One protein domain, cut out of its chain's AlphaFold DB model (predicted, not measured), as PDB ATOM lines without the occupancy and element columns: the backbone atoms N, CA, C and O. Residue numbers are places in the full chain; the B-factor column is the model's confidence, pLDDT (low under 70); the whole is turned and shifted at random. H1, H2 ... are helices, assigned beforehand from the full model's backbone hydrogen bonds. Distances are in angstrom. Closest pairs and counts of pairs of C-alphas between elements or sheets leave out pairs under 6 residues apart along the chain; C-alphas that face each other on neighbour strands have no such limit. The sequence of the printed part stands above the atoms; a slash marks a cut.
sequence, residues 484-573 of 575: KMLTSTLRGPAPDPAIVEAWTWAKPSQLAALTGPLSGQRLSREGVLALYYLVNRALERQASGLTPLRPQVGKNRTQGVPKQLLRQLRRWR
ATOM      1  N   LYS A 484      39.971 -46.433  42.358       90.50
ATOM      2  CA  LYS A 484      39.129 -47.495  42.928       90.50
ATOM      3  C   LYS A 484      39.615 -47.923  44.317       90.50
ATOM      4  O   LYS A 484      38.785 -48.073  45.207       90.50
ATOM      5  N   MET A 485      40.928 -48.058  44.531       91.62
ATOM      6  CA  MET A 485      41.501 -48.380  45.849       91.62
ATOM      7  C   MET A 485      41.221 -47.278  46.872       91.62
ATOM      8  O   MET A 485      40.738 -47.584  47.963       91.62
ATOM      9  N   LEU A 486      41.446 -46.006  46.510       93.56
ATOM     10  CA  LEU A 486      41.107 -44.886  47.393       93.56
ATOM     11  C   LEU A 486      39.605 -44.883  47.703       93.56
ATOM     12  O   LEU A 486      39.214 -44.894  48.864       93.56
ATOM     13  N   THR A 487      38.751 -44.938  46.679       92.38
ATOM     14  CA  THR A 487      37.293 -44.949  46.879       92.38
ATOM     15  C   THR A 487      36.855 -46.114  47.768       92.38
ATOM     16  O   THR A 487      36.012 -45.929  48.640       92.38
ATOM     17  N   SER A 488      37.449 -47.302  47.614       93.19
ATOM     18  CA  SER A 488      37.131 -48.449  48.466       93.19
ATOM     19  C   SER A 488      37.555 -48.227  49.920       93.19
ATOM     20  O   SER A 488      36.741 -48.436  50.818       93.19
ATOM     21  N   THR A 489      38.772 -47.725  50.168       94.44
ATOM     22  CA  THR A 489      39.257 -47.489  51.539       94.44
ATOM     23  C   THR A 489      38.456 -46.398  52.262       94.44
ATOM     24  O   THR A 489      38.126 -46.553  53.433       94.44
ATOM     25  N   LEU A 490      38.010 -45.354  51.549       94.12
ATOM     26  CA  LEU A 490      37.138 -44.303  52.097       94.12
ATOM     27  C   LEU A 490      35.701 -44.785  52.414       94.12
ATOM     28  O   LEU A 490      34.952 -44.087  53.096       94.12
ATOM     29  N   ARG A 491      35.280 -45.967  51.945       92.56
ATOM     30  CA  ARG A 491      34.011 -46.591  52.376       92.56
ATOM     31  C   ARG A 491      34.171 -47.421  53.650       92.56
ATOM     32  O   ARG A 491      33.196 -47.591  54.378       92.56
ATOM     33  N   GLY A 492      35.377 -47.919  53.928       90.38
ATOM     34  CA  GLY A 492      35.678 -48.702  55.126       90.38
ATOM     35  C   GLY A 492      35.585 -47.867  56.412       90.38
ATOM     36  O   GLY A 492      35.825 -46.657  56.374       90.38
ATOM     37  N   PRO A 493      35.253 -48.474  57.567       86.94
ATOM     38  CA  PRO A 493      35.124 -47.755  58.839       86.94
ATOM     39  C   PRO A 493      36.450 -47.150  59.330       86.94
ATOM     40  O   PRO A 493      36.426 -46.152  60.042       86.94
ATOM     41  N   ALA A 494      37.586 -47.712  58.908       88.00
ATOM     42  CA  ALA A 494      38.928 -47.180  59.126       88.00
ATOM     43  C   ALA A 494      39.685 -47.144  57.779       88.00
ATOM     44  O   ALA A 494      40.148 -48.192  57.324       88.00
ATOM     45  N   PRO A 495      39.779 -45.980  57.106       91.44
ATOM     46  CA  PRO A 495      40.539 -45.835  55.865       91.44
ATOM     47  C   PRO A 495      42.032 -46.106  56.076       91.44
ATOM     48  O   PRO A 495      42.622 -45.603  57.034       91.44
ATOM     49  N   ASP A 496      42.653 -46.841  55.154       88.38
ATOM     50  CA  ASP A 496      44.077 -47.189  55.188       88.38
ATOM     51  C   ASP A 496      44.947 -45.917  55.117       88.38
ATOM     52  O   ASP A 496      44.974 -45.249  54.071       88.38
ATOM     53  N   PRO A 497      45.702 -45.586  56.187       84.69
ATOM     54  CA  PRO A 497      46.560 -44.408  56.211       84.69
ATOM     55  C   PRO A 497      47.614 -44.402  55.109       84.69
ATOM     56  O   PRO A 497      48.008 -43.331  54.667       84.69
ATOM     57  N   ALA A 498      48.085 -45.558  54.638       82.06
ATOM     58  CA  ALA A 498      49.094 -45.621  53.592       82.06
ATOM     59  C   ALA A 498      48.516 -45.337  52.192       82.06
ATOM     60  O   ALA A 498      49.227 -44.794  51.345       82.06
ATOM     61  N   ILE A 499      47.237 -45.653  51.949       88.75
ATOM     62  CA  ILE A 499      46.537 -45.272  50.710       88.75
ATOM     63  C   ILE A 499      46.203 -43.779  50.736       88.75
ATOM     64  O   ILE A 499      46.486 -43.083  49.763       88.75
ATOM     65  N   VAL A 500      45.643 -43.271  51.841       90.19
ATOM     66  CA  VAL A 500      45.302 -41.842  51.963       90.19
ATOM     67  C   VAL A 500      46.561 -40.975  51.851       90.19
ATOM     68  O   VAL A 500      46.577 -40.019  51.085       90.19
ATOM     69  N   GLU A 501      47.656 -41.332  52.521       84.31
ATOM     70  CA  GLU A 501      48.891 -40.536  52.489       84.31
ATOM     71  C   GLU A 501      49.551 -40.477  51.108       84.31
ATOM     72  O   GLU A 501      50.007 -39.409  50.700       84.31
ATOM     73  N   ALA A 502      49.530 -41.568  50.333       85.12
ATOM     74  CA  ALA A 502      50.001 -41.542  48.945       85.12
ATOM     75  C   ALA A 502      49.223 -40.514  48.096       85.12
ATOM     76  O   ALA A 502      49.797 -39.828  47.249       85.12
ATOM     77  N   TRP A 503      47.929 -40.341  48.377       91.00
ATOM     78  CA  TRP A 503      47.067 -39.371  47.703       91.00
ATOM     79  C   TRP A 503      47.245 -37.914  48.155       91.00
ATOM     80  O   TRP A 503      46.788 -37.020  47.444       91.00
ATOM     81  N   THR A 504      47.978 -37.622  49.237       87.56
ATOM     82  CA  THR A 504      48.319 -36.226  49.608       87.56
ATOM     83  C   THR A 504      49.231 -35.545  48.580       87.56
ATOM     84  O   THR A 504      49.232 -34.315  48.444       87.56
ATOM     85  N   TRP A 505      49.979 -36.346  47.812       83.81
ATOM     86  CA  TRP A 505      50.882 -35.887  46.756       83.81
ATOM     87  C   TRP A 505      50.209 -35.753  45.386       83.81
ATOM     88  O   TRP A 505      50.771 -35.089  44.510       83.81
ATOM     89  N   ALA A 506      48.986 -36.275  45.225       87.00
ATOM     90  CA  ALA A 506      48.229 -36.231  43.978       87.00
ATOM     91  C   ALA A 506      48.093 -34.801  43.417       87.00
ATOM     92  O   ALA A 506      47.938 -33.822  44.155       87.00
ATOM     93  N   LYS A 507      48.156 -34.681  42.088       87.75
ATOM     94  CA  LYS A 507      47.902 -33.432  41.361       87.75
ATOM     95  C   LYS A 507      46.402 -33.077  41.424       87.75
ATOM     96  O   LYS A 507      45.569 -33.985  41.495       87.75
ATOM     97  N   PRO A 508      46.025 -31.789  41.308       87.31
ATOM     98  CA  PRO A 508      44.622 -31.363  41.269       87.31
ATOM     99  C   PRO A 508      43.778 -32.107  40.224       87.31
ATOM    100  O   PRO A 508      42.655 -32.494  40.526       87.31
ATOM    101  N   SER A 509      44.338 -32.400  39.046       87.50
ATOM    102  CA  SER A 509      43.685 -33.188  37.989       87.50
ATOM    103  C   SER A 509      43.427 -34.652  38.386       87.50
ATOM    104  O   SER A 509      42.375 -35.206  38.072       87.50
ATOM    105  N   GLN A 510      44.337 -35.274  39.144       91.00
ATOM    106  CA  GLN A 510      44.159 -36.633  39.675       91.00
ATOM    107  C   GLN A 510      43.065 -36.670  40.752       91.00
ATOM    108  O   GLN A 510      42.251 -37.592  40.771       91.00
ATOM    109  N   LEU A 511      42.982 -35.643  41.605       90.69
ATOM    110  CA  LEU A 511      41.871 -35.485  42.552       90.69
ATOM    111  C   LEU A 511      40.550 -35.174  41.829       90.69
ATOM    112  O   LEU A 511      39.515 -35.736  42.172       90.69
ATOM    113  N   ALA A 512      40.569 -34.343  40.787       89.31
ATOM    114  CA  ALA A 512      39.401 -34.043  39.961       89.31
ATOM    115  C   ALA A 512      38.824 -35.295  39.274       89.31
ATOM    116  O   ALA A 512      37.601 -35.435  39.161       89.31
ATOM    117  N   ALA A 513      39.675 -36.251  38.888       89.56
ATOM    118  CA  ALA A 513      39.252 -37.546  38.356       89.56
ATOM    119  C   ALA A 513      38.429 -38.378  39.364       89.56
ATOM    120  O   ALA A 513      37.594 -39.178  38.946       89.56
ATOM    121  N   LEU A 514      38.565 -38.139  40.678       89.88
ATOM    122  CA  LEU A 514      37.722 -38.772  41.703       89.88
ATOM    123  C   LEU A 514      36.251 -38.328  41.639       89.88
ATOM    124  O   LEU A 514      35.405 -39.004  42.219       89.88
ATOM    125  N   THR A 515      35.908 -37.244  40.925       87.88
ATOM    126  CA  THR A 515      34.509 -36.773  40.807       87.88
ATOM    127  C   THR A 515      33.543 -37.852  40.324       87.88
ATOM    128  O   THR A 515      32.421 -37.892  40.817       87.88
ATOM    129  N   GLY A 516      33.962 -38.710  39.388       85.88
ATOM    130  CA  GLY A 516      33.164 -39.841  38.905       85.88
ATOM    131  C   GLY A 516      33.054 -40.958  39.952       85.88
ATOM    132  O   GLY A 516      31.954 -41.186  40.449       85.88
ATOM    133  N   PRO A 517      34.171 -41.608  40.343       87.75
ATOM    134  CA  PRO A 517      34.190 -42.696  41.326       87.75
ATOM    135  C   PRO A 517      33.528 -42.374  42.671       87.75
ATOM    136  O   PRO A 517      32.962 -43.270  43.289       87.75
ATOM    137  N   LEU A 518      33.578 -41.117  43.124       87.94
ATOM    138  CA  LEU A 518      32.950 -40.664  44.368       87.94
ATOM    139  C   LEU A 518      31.475 -40.253  44.207       87.94
ATOM    140  O   LEU A 518      30.763 -40.145  45.207       87.94
ATOM    141  N   SER A 519      30.989 -40.008  42.986       82.38
ATOM    142  CA  SER A 519      29.595 -39.610  42.760       82.38
ATOM    143  C   SER A 519      28.644 -40.752  43.124       82.38
ATOM    144  O   SER A 519      28.821 -41.886  42.687       82.38
ATOM    145  N   GLY A 520      27.636 -40.463  43.948       80.94
ATOM    146  CA  GLY A 520      26.663 -41.456  44.421       80.94
ATOM    147  C   GLY A 520      27.184 -42.444  45.477       80.94
ATOM    148  O   GLY A 520      26.382 -43.170  46.060       80.94
ATOM    149  N   GLN A 521      28.485 -42.461  45.792       86.25
ATOM    150  CA  GLN A 521      29.016 -43.324  46.851       86.25
ATOM    151  C   GLN A 521      28.652 -42.798  48.246       86.25
ATOM    152  O   GLN A 521      28.643 -41.590  48.507       86.25
ATOM    153  N   ARG A 522      28.414 -43.732  49.176       91.06
ATOM    154  CA  ARG A 522      28.343 -43.460  50.616       91.06
ATOM    155  C   ARG A 522      29.685 -43.821  51.243       91.06
ATOM    156  O   ARG A 522      30.075 -44.984  51.215       91.06
ATOM    157  N   LEU A 523      30.382 -42.830  51.784       92.00
ATOM    158  CA  LEU A 523      31.655 -43.001  52.487       92.00
ATOM    159  C   LEU A 523      31.409 -43.210  53.987       92.00
ATOM    160  O   LEU A 523      30.346 -42.848  54.499       92.00
ATOM    161  N   SER A 524      32.382 -43.766  54.708       92.94
ATOM    162  CA  SER A 524      32.339 -43.780  56.176       92.94
ATOM    163  C   SER A 524      32.579 -42.376  56.747       92.94
ATOM    164  O   SER A 524      33.028 -41.476  56.034       92.94
ATOM    165  N   ARG A 525      32.312 -42.178  58.047       91.75
ATOM    166  CA  ARG A 525      32.656 -40.934  58.764       91.75
ATOM    167  C   ARG A 525      34.128 -40.571  58.547       91.75
ATOM    168  O   ARG A 525      34.440 -39.480  58.074       91.75
ATOM    169  N   GLU A 526      35.011 -41.523  58.833       91.81
ATOM    170  CA  GLU A 526      36.457 -41.370  58.691       91.81
ATOM    171  C   GLU A 526      36.876 -41.175  57.230       91.81
ATOM    172  O   GLU A 526      37.776 -40.389  56.958       91.81
ATOM    173  N   GLY A 527      36.190 -41.804  56.273       94.06
ATOM    174  CA  GLY A 527      36.420 -41.592  54.845       94.06
ATOM    175  C   GLY A 527      36.049 -40.189  54.360       94.06
ATOM    176  O   GLY A 527      36.776 -39.602  53.561       94.06
ATOM    177  N   VAL A 528      34.963 -39.598  54.869       94.25
ATOM    178  CA  VAL A 528      34.642 -38.189  54.585       94.25
ATOM    179  C   VAL A 528      35.710 -37.264  55.176       94.25
ATOM    180  O   VAL A 528      36.157 -36.342  54.496       94.25
ATOM    181  N   LEU A 529      36.165 -37.527  56.405       94.25
ATOM    182  CA  LEU A 529      37.220 -36.748  57.067       94.25
ATOM    183  C   LEU A 529      38.572 -36.865  56.338       94.25
ATOM    184  O   LEU A 529      39.211 -35.850  56.060       94.25
ATOM    185  N   ALA A 530      38.963 -38.072  55.930       93.94
ATOM    186  CA  ALA A 530      40.141 -38.316  55.100       93.94
ATOM    187  C   ALA A 530      40.053 -37.586  53.746       93.94
ATOM    188  O   ALA A 530      41.043 -37.021  53.284       93.94
ATOM    189  N   LEU A 531      38.868 -37.520  53.127       94.31
ATOM    190  CA  LEU A 531      38.662 -36.766  51.889       94.31
ATOM    191  C   LEU A 531      38.746 -35.241  52.099       94.31
ATOM    192  O   LEU A 531      39.321 -34.553  51.257       94.31
ATOM    193  N   TYR A 532      38.241 -34.709  53.222       95.00
ATOM    194  CA  TYR A 532      38.473 -33.310  53.615       95.00
ATOM    195  C   TYR A 532      39.969 -33.014  53.765       95.00
ATOM    196  O   TYR A 532      40.455 -32.044  53.185       95.00
ATOM    197  N   TYR A 533      40.702 -33.877  54.474       93.12
ATOM    198  CA  TYR A 533      42.151 -33.770  54.636       93.12
ATOM    199  C   TYR A 533      42.888 -33.741  53.286       93.12
ATOM    200  O   TYR A 533      43.679 -32.830  53.044       93.12
ATOM    201  N   LEU A 534      42.574 -34.666  52.369       93.12
ATOM    202  CA  LEU A 534      43.163 -34.712  51.024       93.12
ATOM    203  C   LEU A 534      42.914 -33.432  50.216       93.12
ATOM    204  O   LEU A 534      43.847 -32.865  49.643       93.12
ATOM    205  N   VAL A 535      41.664 -32.962  50.172       92.94
ATOM    206  CA  VAL A 535      41.299 -31.763  49.404       92.94
ATOM    207  C   VAL A 535      41.948 -30.513  50.002       92.94
ATOM    208  O   VAL A 535      42.521 -29.716  49.261       92.94
ATOM    209  N   ASN A 536      41.944 -30.365  51.327       91.88
ATOM    210  CA  ASN A 536      42.605 -29.245  52.000       91.88
ATOM    211  C   ASN A 536      44.123 -29.260  51.788       91.88
ATOM    212  O   ASN A 536      44.713 -28.216  51.515       91.88
ATOM    213  N   ARG A 537      44.762 -30.436  51.828       88.44
ATOM    214  CA  ARG A 537      46.206 -30.562  51.593       88.44
ATOM    215  C   ARG A 537      46.599 -30.190  50.162       88.44
ATOM    216  O   ARG A 537      47.643 -29.574  49.956       88.44
ATOM    217  N   ALA A 538      45.766 -30.514  49.175       88.44
ATOM    218  CA  ALA A 538      45.981 -30.077  47.799       88.44
ATOM    219  C   ALA A 538      45.724 -28.569  47.603       88.44
ATOM    220  O   ALA A 538      46.509 -27.922  46.912       88.44
ATOM    221  N   LEU A 539      44.703 -27.988  48.250       87.56
ATOM    222  CA  LEU A 539      44.467 -26.533  48.260       87.56
ATOM    223  C   LEU A 539      45.674 -25.755  48.813       87.56
ATOM    224  O   LEU A 539      46.125 -24.791  48.189       87.56
ATOM    225  N   GLU A 540      46.213 -26.215  49.946       83.62
ATOM    226  CA  GLU A 540      47.393 -25.660  50.622       83.62
ATOM    227  C   GLU A 540      48.637 -25.721  49.717       83.62
ATOM    228  O   GLU A 540      49.315 -24.714  49.520       83.62
ATOM    229  N   ARG A 541      48.887 -26.870  49.068       83.50
ATOM    230  CA  ARG A 541      50.016 -27.059  48.134       83.50
ATOM    231  C   ARG A 541      49.960 -26.186  46.880       83.50
ATOM    232  O   ARG A 541      51.009 -25.925  46.303       83.50
ATOM    233  N   GLN A 542      48.780 -25.747  46.438       76.69
ATOM    234  CA  GLN A 542      48.670 -24.856  45.278       76.69
ATOM    235  C   GLN A 542      49.033 -23.392  45.587       76.69
ATOM    236  O   GLN A 542      48.962 -22.575  44.674       76.69
ATOM    237  N   ALA A 543      49.332 -23.035  46.848       62.22
ATOM    238  CA  ALA A 543      49.519 -21.648  47.308       62.22
ATOM    239  C   ALA A 543      48.370 -20.697  46.892       62.22
ATOM    240  O   ALA A 543      48.519 -19.481  46.834       62.22
ATOM    241  N   SER A 544      47.195 -21.264  46.601       57.53
ATOM    242  CA  SER A 544      46.178 -20.662  45.726       57.53
ATOM    243  C   SER A 544      45.336 -19.547  46.359       57.53
ATOM    244  O   SER A 544      44.316 -19.157  45.794       57.53
ATOM    245  N   GLY A 545      45.686 -19.106  47.570       60.00
ATOM    246  CA  GLY A 545      44.894 -18.194  48.403       60.00
ATOM    247  C   GLY A 545      43.562 -18.767  48.918       60.00
ATOM    248  O   GLY A 545      43.028 -18.243  49.891       60.00
ATOM    249  N   LEU A 546      43.051 -19.846  48.311       69.12
ATOM    250  CA  LEU A 546      41.739 -20.437  48.582       69.12
ATOM    251  C   LEU A 546      41.573 -20.888  50.041       69.12
ATOM    252  O   LEU A 546      42.431 -21.562  50.611       69.12
ATOM    253  N   THR A 547      40.415 -20.564  50.615       78.56
ATOM    254  CA  THR A 547      40.022 -20.960  51.970       78.56
ATOM    255  C   THR A 547      39.929 -22.489  52.095       78.56
ATOM    256  O   THR A 547      39.230 -23.117  51.290       78.56
ATOM    257  N   PRO A 548      40.572 -23.107  53.104       86.12
ATOM    258  CA  PRO A 548      40.385 -24.521  53.408       86.12
ATOM    259  C   PRO A 548      38.918 -24.871  53.694       86.12
ATOM    260  O   PRO A 548      38.169 -24.093  54.286       86.12
ATOM    261  N   LEU A 549      38.496 -26.072  53.301       91.38
ATOM    262  CA  LEU A 549      37.143 -26.555  53.544       91.38
ATOM    263  C   LEU A 549      37.000 -27.030  54.994       91.38
ATOM    264  O   LEU A 549      37.752 -27.892  55.458       91.38
ATOM    265  N   ARG A 550      35.994 -26.508  55.703       89.50
ATOM    266  CA  ARG A 550      35.667 -26.941  57.069       89.50
ATOM    267  C   ARG A 550      34.958 -28.311  57.039       89.50
ATOM    268  O   ARG A 550      33.986 -28.451  56.290       89.50
ATOM    269  N   PRO A 551      35.375 -29.305  57.846       89.25
ATOM    270  CA  PRO A 551      34.694 -30.595  57.920       89.25
ATOM    271  C   PRO A 551      33.258 -30.459  58.438       89.25
ATOM    272  O   PRO A 551      33.025 -29.886  59.500       89.25
ATOM    273  N   GLN A 552      32.292 -31.016  57.706       83.19
ATOM    274  CA  GLN A 552      30.884 -31.090  58.113       83.19
ATOM    275  C   GLN A 552      30.457 -32.559  58.143       83.19
ATOM    276  O   GLN A 552      30.030 -33.099  57.125       83.19
ATOM    277  N   VAL A 553      30.619 -33.224  59.293       77.25
ATOM    278  CA  VAL A 553      30.376 -34.671  59.419       77.25
ATOM    279  C   VAL A 553      29.510 -34.971  60.642       77.25
ATOM    280  O   VAL A 553      29.748 -34.472  61.740       77.25
ATOM    281  N   GLY A 554      28.468 -35.780  60.439       68.75
ATOM    282  CA  GLY A 554      27.547 -36.204  61.497       68.75
ATOM    283  C   GLY A 554      28.147 -37.292  62.393       68.75
ATOM    284  O   GLY A 554      29.080 -37.987  61.998       68.75
ATOM    285  N   LYS A 555      27.592 -37.469  63.601       64.38
ATOM    286  CA  LYS A 555      28.249 -38.252  64.664       64.38
ATOM    287  C   LYS A 555      28.608 -39.702  64.286       64.38
ATOM    288  O   LYS A 555      29.743 -40.068  64.537       64.38
ATOM    289  N   ASN A 556      27.700 -40.498  63.698       59.53
ATOM    290  CA  ASN A 556      27.861 -41.970  63.602       59.53
ATOM    291  C   ASN A 556      27.219 -42.646  62.357       59.53
ATOM    292  O   ASN A 556      26.587 -43.692  62.490       59.53
ATOM    293  N   ARG A 557      27.292 -42.082  61.138       69.25
ATOM    294  CA  ARG A 557      26.701 -42.732  59.936       69.25
ATOM    295  C   ARG A 557      27.564 -42.589  58.687       69.25
ATOM    296  O   ARG A 557      28.291 -41.609  58.554       69.25
ATOM    297  N   THR A 558      27.435 -43.540  57.758       74.81
ATOM    298  CA  THR A 558      27.925 -43.371  56.385       74.81
ATOM    299  C   THR A 558      27.206 -42.193  55.730       74.81
ATOM    300  O   THR A 558      25.991 -42.032  55.876       74.81
ATOM    301  N   GLN A 559      27.948 -41.339  55.028       78.44
ATOM    302  CA  GLN A 559      27.414 -40.120  54.425       78.44
ATOM    303  C   GLN A 559      27.674 -40.107  52.919       78.44
ATOM    304  O   GLN A 559      28.693 -40.608  52.443       78.44
ATOM    305  N   GLY A 560      26.744 -39.526  52.159       85.56
ATOM    306  CA  GLY A 560      27.030 -39.143  50.778       85.56
ATOM    307  C   GLY A 560      28.106 -38.058  50.752       85.56
ATOM    308  O   GLY A 560      28.227 -37.281  51.702       85.56
ATOM    309  N   VAL A 561      28.891 -38.000  49.678       86.88
ATOM    310  CA  VAL A 561      30.023 -37.067  49.581       86.88
ATOM    311  C   VAL A 561      29.541 -35.608  49.695       86.88
ATOM    312  O   VAL A 561      28.700 -35.186  48.894       86.88
ATOM    313  N   PRO A 562      30.056 -34.813  50.657       88.88
ATOM    314  CA  PRO A 562      29.621 -33.436  50.869       88.88
ATOM    315  C   PRO A 562      29.662 -32.571  49.604       88.88
ATOM    316  O   PRO A 562      30.649 -32.555  48.862       88.88
ATOM    317  N   LYS A 563      28.604 -31.773  49.390       87.75
ATOM    318  CA  LYS A 563      28.456 -30.900  48.208       87.75
ATOM    319  C   LYS A 563      29.653 -29.956  48.014       87.75
ATOM    320  O   LYS A 563      30.002 -29.659  46.877       87.75
ATOM    321  N   GLN A 564      30.289 -29.497  49.096       89.12
ATOM    322  CA  GLN A 564      31.484 -28.645  49.042       89.12
ATOM    323  C   GLN A 564      32.699 -29.374  48.447       89.12
ATOM    324  O   GLN A 564      33.347 -28.828  47.555       89.12
ATOM    325  N   LEU A 565      32.955 -30.622  48.856       89.94
ATOM    326  CA  LEU A 565      34.034 -31.446  48.300       89.94
ATOM    327  C   LEU A 565      33.784 -31.729  46.814       89.94
ATOM    328  O   LEU A 565      34.654 -31.466  45.988       89.94
ATOM    329  N   LEU A 566      32.567 -32.141  46.441       88.31
ATOM    330  CA  LEU A 566      32.202 -32.341  45.030       88.31
ATOM    331  C   LEU A 566      32.350 -31.059  44.194       88.31
ATOM    332  O   LEU A 566      32.834 -31.121  43.064       88.31
ATOM    333  N   ARG A 567      31.972 -29.890  44.732       89.31
ATOM    334  CA  ARG A 567      32.185 -28.586  44.076       89.31
ATOM    335  C   ARG A 567      33.673 -28.293  43.877       89.31
ATOM    336  O   ARG A 567      34.043 -27.854  42.791       89.31
ATOM    337  N   GLN A 568      34.521 -28.558  44.872       90.00
ATOM    338  CA  GLN A 568      35.957 -28.295  44.769       90.00
ATOM    339  C   GLN A 568      36.649 -29.232  43.769       90.00
ATOM    340  O   GLN A 568      37.375 -28.757  42.898       90.00
ATOM    341  N   LEU A 569      36.344 -30.532  43.801       88.25
ATOM    342  CA  LEU A 569      36.862 -31.484  42.813       88.25
ATOM    343  C   LEU A 569      36.396 -31.142  41.382       88.25
ATOM    344  O   LEU A 569      37.170 -31.255  40.436       88.25
ATOM    345  N   ARG A 570      35.155 -30.654  41.209       88.44
ATOM    346  CA  ARG A 570      34.653 -30.157  39.911       88.44
ATOM    347  C   ARG A 570      35.345 -28.869  39.450       88.44
ATOM    348  O   ARG A 570      35.523 -28.704  38.249       88.44
ATOM    349  N   ARG A 571      35.750 -27.971  40.359       86.31
ATOM    350  CA  ARG A 571      36.535 -26.765  40.014       86.31
ATOM    351  C   ARG A 571      37.901 -27.136  39.434       86.31
ATOM    352  O   ARG A 571      38.267 -26.592  38.402       86.31
ATOM    353  N   TRP A 572      38.596 -28.110  40.024       86.56
ATOM    354  CA  TRP A 572      39.855 -28.656  39.487       86.56
ATOM    355  C   TRP A 572      39.705 -29.505  38.214       86.56
ATOM    356  O   TRP A 572      40.710 -29.931  37.665       86.56
ATOM    357  N   ARG A 573      38.476 -29.784  37.758       82.06
ATOM    358  CA  ARG A 573      38.215 -30.409  36.448       82.06
ATOM    359  C   ARG A 573      37.993 -29.378  35.331       82.06
ATOM    360  O   ARG A 573      37.955 -29.749  34.166       82.06
TER     361      ARG A 573
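AT A GLANCE: This is residues 484 to 573 of the 575 residues of an uncharacterized protein of Planctomycetes bacterium (UniProt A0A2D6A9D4). One long helix, H5, is the core, with short helices set crosswise round part of it: H1 and H2 on one side, H6 on another, and H3 and H4 between these two groups. After H5 a long unnamed loop folds back beside it before H6. The printed part has 90 residues with six named helices, H1 to H6 in chain order, and no named strand; its class is all helix. It is compact, with a radius of gyration of the C-alphas of 12.0 A and spans of 33 by 23 by 21 A.

IN THESE COORDINATES: H1 is residues 484 to 491, 10.8 A long, beginning at C-alpha 484 (39.129, -47.495, 42.928). H2 is residues 497 to 503, H3 508 to 513 and H4 515 to 518. H5, residues 525 to 541, measures 24.6 A. H6, residues 563 to 571, measures 12.2 A and ends at C-alpha 571 (36.535, -26.765, 40.014).

HOW THE PARTS SIT: With residues 526 to 531 alone H5 touches H1, C-alphas 490 and 527 being closest at 3.9 A, at a steep tilt of 56 degrees, opposite ways. H1 touches H2, C-alphas 486 and 499 being closest at 6.4 A. With residues 531 to 535 alone H5 touches H6, C-alphas 532 and 565 being closest at 7.2 A. H3 touches H6, C-alphas 512 and 569 being closest at 4.6 A. H1 and H6 are apart. Every O i to N i+4 pair is within hydrogen-bond range in H1, H2, H3, H5 and H6; H4 is too short for one.

THE WHOLE: The farthest C-alphas, of Ala 543 and Asn 556, are 33.9 A apart. The printed part has no cut. The link from H5 to H6 is long, 21 residues; residues 522 to 523 pair antiparallel with 559 to 560. Residues 543 to 546 and 554 to 557 have pLDDT under 70.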